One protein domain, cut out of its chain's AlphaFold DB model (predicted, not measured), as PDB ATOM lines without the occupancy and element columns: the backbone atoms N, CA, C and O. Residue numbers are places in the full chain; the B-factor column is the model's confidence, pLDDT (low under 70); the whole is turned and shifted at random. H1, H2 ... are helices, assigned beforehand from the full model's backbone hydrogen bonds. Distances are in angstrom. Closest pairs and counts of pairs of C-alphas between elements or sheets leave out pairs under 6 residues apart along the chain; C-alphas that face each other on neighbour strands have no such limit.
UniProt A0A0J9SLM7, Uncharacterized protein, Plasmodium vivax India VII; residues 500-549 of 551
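Overview. This is residues 500 to 549 of the 551 residues of an uncharacterized protein of Plasmodium vivax India VII (UniProt A0A0J9SLM7). A long helix, H1, and a shorter one, H2, make an open, narrow V: the chain turns at residues 528 to 531 and H2 folds back, near H1 only by the turn. The 50 printed residues hold two named helices, H1 then H2, and no named strand; the class is all helix. The whole is only just loose, close to extended, with a radius of gyration of the C-alphas of 14.3 A and spans of 46 by 23 by 6 A.

Arrangement. H1, residues 500 to 527, and H2, residues 532 to 549, are close but not clearly touching; their closest C-alphas, of Ile 525 and Val 535, are 6.9 A apart. They run opposite ways at a shallow tilt of 18 degrees. Every O i to N i+4 pair is within hydrogen-bond range in H1, and 13 of 14 in H2.

Along the chain. H1 begins at C-alpha 500 (-190.479, 85.890, 12.486) and is 40.4 A long. H2, 26.8 A long, ends at C-alpha 549 (-200.539, 100.155, 30.411).

Size, cuts and confidence. The C-alphas farthest apart, of Thr 500 and Lys 530, are 46.8 A apart. The printed part has no cut, and the link is tight. Model pLDDT is under 70 at residues 525 to 540, 542 and 544 to 549.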
ATOM      1  N   THR A 500    -191.375  86.298  11.405       76.00
ATOM      2  CA  THR A 500    -190.479  85.890  12.486       76.00
ATOM      3  C   THR A 500    -189.480  86.990  12.854       76.00
ATOM      4  O   THR A 500    -189.194  87.176  14.036       76.00
ATOM      5  N   PHE A 501    -188.977  87.764  11.886       80.94
ATOM      6  CA  PHE A 501    -188.063  88.874  12.154       80.94
ATOM      7  C   PHE A 501    -188.768  90.017  12.888       80.94
ATOM      8  O   PHE A 501    -188.218  90.553  13.853       80.94
ATOM      9  N   PHE A 502    -189.991  90.372  12.481       74.75
ATOM     10  CA  PHE A 502    -190.765  91.433  13.128       74.75
ATOM     11  C   PHE A 502    -191.170  91.056  14.559       74.75
ATOM     12  O   PHE A 502    -191.023  91.874  15.472       74.75
ATOM     13  N   ILE A 503    -191.603  89.809  14.779       78.19
ATOM     14  CA  ILE A 503    -191.928  89.281  16.112       78.19
ATOM     15  C   ILE A 503    -190.690  89.301  17.018       78.19
ATOM     16  O   ILE A 503    -190.747  89.841  18.123       78.19
ATOM     17  N   ILE A 504    -189.560  88.757  16.549       82.06
ATOM     18  CA  ILE A 504    -188.313  88.705  17.327       82.06
ATOM     19  C   ILE A 504    -187.825  90.117  17.648       82.06
ATOM     20  O   ILE A 504    -187.504  90.410  18.797       82.06
ATOM     21  N   THR A 505    -187.807  91.010  16.658       84.56
ATOM     22  CA  THR A 505    -187.356  92.392  16.847       84.56
ATOM     23  C   THR A 505    -188.246  93.111  17.860       84.56
ATOM     24  O   THR A 505    -187.731  93.722  18.793       84.56
ATOM     25  N   SER A 506    -189.570  92.971  17.757       78.94
ATOM     26  CA  SER A 506    -190.521  93.565  18.710       78.94
ATOM     27  C   SER A 506    -190.348  93.015  20.130       78.94
ATOM     28  O   SER A 506    -190.369  93.784  21.090       78.94
ATOM     29  N   ALA A 507    -190.109  91.708  20.278       84.00
ATOM     30  CA  ALA A 507    -189.815  91.093  21.571       84.00
ATOM     31  C   ALA A 507    -188.496  91.613  22.169       84.00
ATOM     32  O   ALA A 507    -188.452  91.953  23.351       84.00
ATOM     33  N   ILE A 508    -187.441  91.748  21.356       90.31
ATOM     34  CA  ILE A 508    -186.150  92.317  21.774       90.31
ATOM     35  C   ILE A 508    -186.331  93.759  22.255       90.31
ATOM     36  O   ILE A 508    -185.858  94.097  23.339       90.31
ATOM     37  N   TRP A 509    -187.049  94.601  21.505       82.69
ATOM     38  CA  TRP A 509    -187.329  95.981  21.919       82.69
ATOM     39  C   TRP A 509    -188.161  96.047  23.203       82.69
ATOM     40  O   TRP A 509    -187.882  96.887  24.059       82.69
ATOM     41  N   GLY A 510    -189.119  95.133  23.382       89.38
ATOM     42  CA  GLY A 510    -189.868  94.993  24.633       89.38
ATOM     43  C   GLY A 510    -188.961  94.669  25.822       89.38
ATOM     44  O   GLY A 510    -189.033  95.331  26.857       89.38
ATOM     45  N   VAL A 511    -188.046  93.707  25.664       89.88
ATOM     46  CA  VAL A 511    -187.071  93.334  26.702       89.88
ATOM     47  C   VAL A 511    -186.104  94.480  26.998       89.88
ATOM     48  O   VAL A 511    -185.875  94.789  28.165       89.88
ATOM     49  N   ILE A 512    -185.574  95.155  25.971       90.56
ATOM     50  CA  ILE A 512    -184.698  96.326  26.137       90.56
ATOM     51  C   ILE A 512    -185.431  97.434  26.900       90.56
ATOM     52  O   ILE A 512    -184.860  98.016  27.820       90.56
ATOM     53  N   GLY A 513    -186.699  97.694  26.569       91.12
ATOM     54  CA  GLY A 513    -187.528  98.668  27.276       91.12
ATOM     55  C   GLY A 513    -187.707  98.320  28.755       91.12
ATOM     56  O   GLY A 513    -187.508  99.174  29.618       91.12
ATOM     57  N   ILE A 514    -188.001  97.054  29.067       89.88
ATOM     58  CA  ILE A 514    -188.126  96.573  30.451       89.88
ATOM     59  C   ILE A 514    -186.794  96.707  31.202       89.88
ATOM     60  O   ILE A 514    -186.774  97.215  32.322       89.88
ATOM     61  N   LEU A 515    -185.674  96.303  30.594       87.62
ATOM     62  CA  LEU A 515    -184.342  96.428  31.195       87.62
ATOM     63  C   LEU A 515    -183.954  97.892  31.428       87.62
ATOM     64  O   LEU A 515    -183.369  98.212  32.461       87.62
ATOM     65  N   PHE A 516    -184.315  98.789  30.510       86.88
ATOM     66  CA  PHE A 516    -184.088 100.223  30.659       86.88
ATOM     67  C   PHE A 516    -184.900 100.805  31.822       86.88
ATOM     68  O   PHE A 516    -184.360 101.548  32.640       86.88
ATOM     69  N   LEU A 517    -186.171 100.412  31.961       86.69
ATOM     70  CA  LEU A 517    -186.992 100.783  33.117       86.69
ATOM     71  C   LEU A 517    -186.406 100.238  34.427       86.69
ATOM     72  O   LEU A 517    -186.356 100.962  35.420       86.69
ATOM     73  N   TYR A 518    -185.905  99.000  34.425       83.38
ATOM     74  CA  TYR A 518    -185.253  98.394  35.587       83.38
ATOM     75  C   TYR A 518    -183.951  99.116  35.958       83.38
ATOM     76  O   TYR A 518    -183.679  99.345  37.135       83.38
ATOM     77  N   PHE A 519    -183.168  99.531  34.960       82.44
ATOM     78  CA  PHE A 519    -181.967 100.342  35.146       82.44
ATOM     79  C   PHE A 519    -182.294 101.712  35.749       82.44
ATOM     80  O   PHE A 519    -181.651 102.121  36.716       82.44
ATOM     81  N   LEU A 520    -183.316 102.402  35.231       80.25
ATOM     82  CA  LEU A 520    -183.781 103.672  35.793       80.25
ATOM     83  C   LEU A 520    -184.248 103.500  37.243       80.25
ATOM     84  O   LEU A 520    -183.852 104.277  38.109       80.25
ATOM     85  N   TYR A 521    -185.029 102.456  37.523       78.06
ATOM     86  CA  TYR A 521    -185.492 102.129  38.872       78.06
ATOM     87  C   TYR A 521    -184.328 101.845  39.832       78.06
ATOM     88  O   TYR A 521    -184.263 102.414  40.923       78.06
ATOM     89  N   TYR A 522    -183.366 101.020  39.411       77.69
ATOM     90  CA  TYR A 522    -182.171 100.711  40.190       77.69
ATOM     91  C   TYR A 522    -181.334 101.962  40.477       77.69
ATOM     92  O   TYR A 522    -180.925 102.170  41.621       77.69
ATOM     93  N   LYS A 523    -181.112 102.814  39.466       75.44
ATOM     94  CA  LYS A 523    -180.353 104.065  39.599       75.44
ATOM     95  C   LYS A 523    -181.011 105.019  40.598       75.44
ATOM     96  O   LYS A 523    -180.332 105.541  41.477       75.44
ATOM     97  N   VAL A 524    -182.335 105.178  40.525       71.06
ATOM     98  CA  VAL A 524    -183.100 105.995  41.481       71.06
ATOM     99  C   VAL A 524    -182.970 105.449  42.909       71.06
ATOM    100  O   VAL A 524    -182.754 106.221  43.838       71.06
ATOM    101  N   ILE A 525    -183.028 104.128  43.107       67.56
ATOM    102  CA  ILE A 525    -182.859 103.512  44.436       67.56
ATOM    103  C   ILE A 525    -181.439 103.683  44.982       67.56
ATOM    104  O   ILE A 525    -181.268 103.921  46.179       67.56
ATOM    105  N   THR A 526    -180.417 103.549  44.137       65.38
ATOM    106  CA  THR A 526    -179.019 103.661  44.582       65.38
ATOM    107  C   THR A 526    -178.624 105.097  44.920       65.38
ATOM    108  O   THR A 526    -177.886 105.285  45.886       65.38
ATOM    109  N   GLU A 527    -179.158 106.105  44.220       61.69
ATOM    110  CA  GLU A 527    -178.985 107.521  44.593       61.69
ATOM    111  C   GLU A 527    -179.773 107.910  45.859       61.69
ATOM    112  O   GLU A 527    -179.313 108.751  46.629       61.69
ATOM    113  N   TYR A 528    -180.909 107.261  46.151       57.56
ATOM    114  CA  TYR A 528    -181.782 107.590  47.293       57.56
ATOM    115  C   TYR A 528    -181.655 106.654  48.503       57.56
ATOM    116  O   TYR A 528    -182.601 106.468  49.272       57.56
ATOM    117  N   LYS A 529    -180.458 106.128  48.780       53.81
ATOM    118  CA  LYS A 529    -180.196 105.294  49.972       53.81
ATOM    119  C   LYS A 529    -180.231 106.054  51.319       53.81
ATOM    120  O   LYS A 529    -179.656 105.585  52.297       53.81
ATOM    121  N   LYS A 530    -180.901 107.215  51.401       52.25
ATOM    122  CA  LYS A 530    -180.992 108.037  52.622       52.25
ATOM    123  C   LYS A 530    -182.395 108.506  53.037       52.25
ATOM    124  O   LYS A 530    -182.476 109.181  54.051       52.25
ATOM    125  N   ASN A 531    -183.485 108.137  52.350       54.97
ATOM    126  CA  ASN A 531    -184.852 108.423  52.832       54.97
ATOM    127  C   ASN A 531    -185.873 107.363  52.373       54.97
ATOM    128  O   ASN A 531    -186.251 107.307  51.206       54.97
ATOM    129  N   SER A 532    -186.326 106.534  53.318       56.34
ATOM    130  CA  SER A 532    -187.179 105.349  53.102       56.34
ATOM    131  C   SER A 532    -188.568 105.659  52.506       56.34
ATOM    132  O   SER A 532    -189.073 104.899  51.682       56.34
ATOM    133  N   GLU A 533    -189.184 106.797  52.845       59.28
ATOM    134  CA  GLU A 533    -190.561 107.113  52.419       59.28
ATOM    135  C   GLU A 533    -190.700 107.457  50.929       59.28
ATOM    136  O   GLU A 533    -191.670 107.053  50.285       59.28
ATOM    137  N   TYR A 534    -189.723 108.158  50.346       59.75
ATOM    138  CA  TYR A 534    -189.823 108.623  48.957       59.75
ATOM    139  C   TYR A 534    -189.754 107.469  47.947       59.75
ATOM    140  O   TYR A 534    -190.449 107.476  46.930       59.75
ATOM    141  N   VAL A 535    -188.969 106.435  48.259       60.50
ATOM    142  CA  VAL A 535    -188.819 105.238  47.417       60.50
ATOM    143  C   VAL A 535    -190.116 104.415  47.383       60.50
ATOM    144  O   VAL A 535    -190.502 103.897  46.331       60.50
ATOM    145  N   ILE A 536    -190.848 104.341  48.501       63.31
ATOM    146  CA  ILE A 536    -192.140 103.635  48.592       63.31
ATOM    147  C   ILE A 536    -193.236 104.360  47.790       63.31
ATOM    148  O   ILE A 536    -194.068 103.719  47.145       63.31
ATOM    149  N   ILE A 537    -193.237 105.694  47.794       69.38
ATOM    150  CA  ILE A 537    -194.213 106.482  47.027       69.38
ATOM    151  C   ILE A 537    -193.945 106.353  45.522       69.38
ATOM    152  O   ILE A 537    -194.869 106.094  44.750       69.38
ATOM    153  N   LEU A 538    -192.683 106.463  45.099       65.50
ATOM    154  CA  LEU A 538    -192.327 106.399  43.681       65.50
ATOM    155  C   LEU A 538    -192.565 105.003  43.081       65.50
ATOM    156  O   LEU A 538    -193.074 104.888  41.966       65.50
ATOM    157  N   SER A 539    -192.268 103.937  43.832       64.25
ATOM    158  CA  SER A 539    -192.544 102.552  43.412       64.25
ATOM    159  C   SER A 539    -194.043 102.274  43.249       64.25
ATOM    160  O   SER A 539    -194.437 101.653  42.262       64.25
ATOM    161  N   LYS A 540    -194.903 102.804  44.133       69.12
ATOM    162  CA  LYS A 540    -196.369 102.729  43.975       69.12
ATOM    163  C   LYS A 540    -196.872 103.455  42.726       69.12
ATOM    164  O   LYS A 540    -197.776 102.957  42.058       69.12
ATOM    165  N   ILE A 541    -196.296 104.613  42.395       74.00
ATOM    166  CA  ILE A 541    -196.674 105.378  41.197       74.00
ATOM    167  C   ILE A 541    -196.280 104.614  39.928       74.00
ATOM    168  O   ILE A 541    -197.112 104.444  39.039       74.00
ATOM    169  N   LEU A 542    -195.050 104.098  39.869       68.81
ATOM    170  CA  LEU A 542    -194.566 103.327  38.720       68.81
ATOM    171  C   LEU A 542    -195.355 102.023  38.528       68.81
ATOM    172  O   LEU A 542    -195.716 101.694  37.400       68.81
ATOM    173  N   PHE A 543    -195.699 101.324  39.614       70.69
ATOM    174  CA  PHE A 543    -196.528 100.117  39.555       70.69
ATOM    175  C   PHE A 543    -197.951 100.409  39.053       70.69
ATOM    176  O   PHE A 543    -198.467  99.694  38.198       70.69
ATOM    177  N   ASN A 544    -198.563 101.510  39.504       65.69
ATOM    178  CA  ASN A 544    -199.873 101.937  39.006       65.69
ATOM    179  C   ASN A 544    -199.838 102.389  37.540       65.69
ATOM    180  O   ASN A 544    -200.800 102.158  36.811       65.69
ATOM    181  N   MET A 545    -198.748 103.019  37.090       64.62
ATOM    182  CA  MET A 545    -198.568 103.357  35.674       64.62
ATOM    183  C   MET A 545    -198.418 102.104  34.808       64.62
ATOM    184  O   MET A 545    -199.007 102.048  33.733       64.62
ATOM    185  N   TYR A 546    -197.696 101.089  35.290       59.62
ATOM    186  CA  TYR A 546    -197.550  99.809  34.597       59.62
ATOM    187  C   TYR A 546    -198.885  99.049  34.490       59.62
ATOM    188  O   TYR A 546    -199.249  98.606  33.404       59.62
ATOM    189  N   LEU A 547    -199.670  98.982  35.574       58.78
ATOM    190  CA  LEU A 547    -201.015  98.382  35.556       58.78
ATOM    191  C   LEU A 547    -201.981  99.104  34.606       58.78
ATOM    192  O   LEU A 547    -202.827  98.464  33.991       58.78
ATOM    193  N   LYS A 548    -201.841 100.425  34.447       61.41
ATOM    194  CA  LYS A 548    -202.614 101.215  33.474       61.41
ATOM    195  C   LYS A 548    -202.203 101.004  32.018       61.41
ATOM    196  O   LYS A 548    -202.933 101.445  31.146       61.41
ATOM    197  N   PHE A 549    -201.036 100.419  31.763       52.22
ATOM    198  CA  PHE A 549    -200.539 100.155  30.411       52.22
ATOM    199  C   PHE A 549    -200.892  98.737  29.927       52.22
ATOM    200  O   PHE A 549    -200.837  98.464  28.734       52.22
TER     201      PHE A 549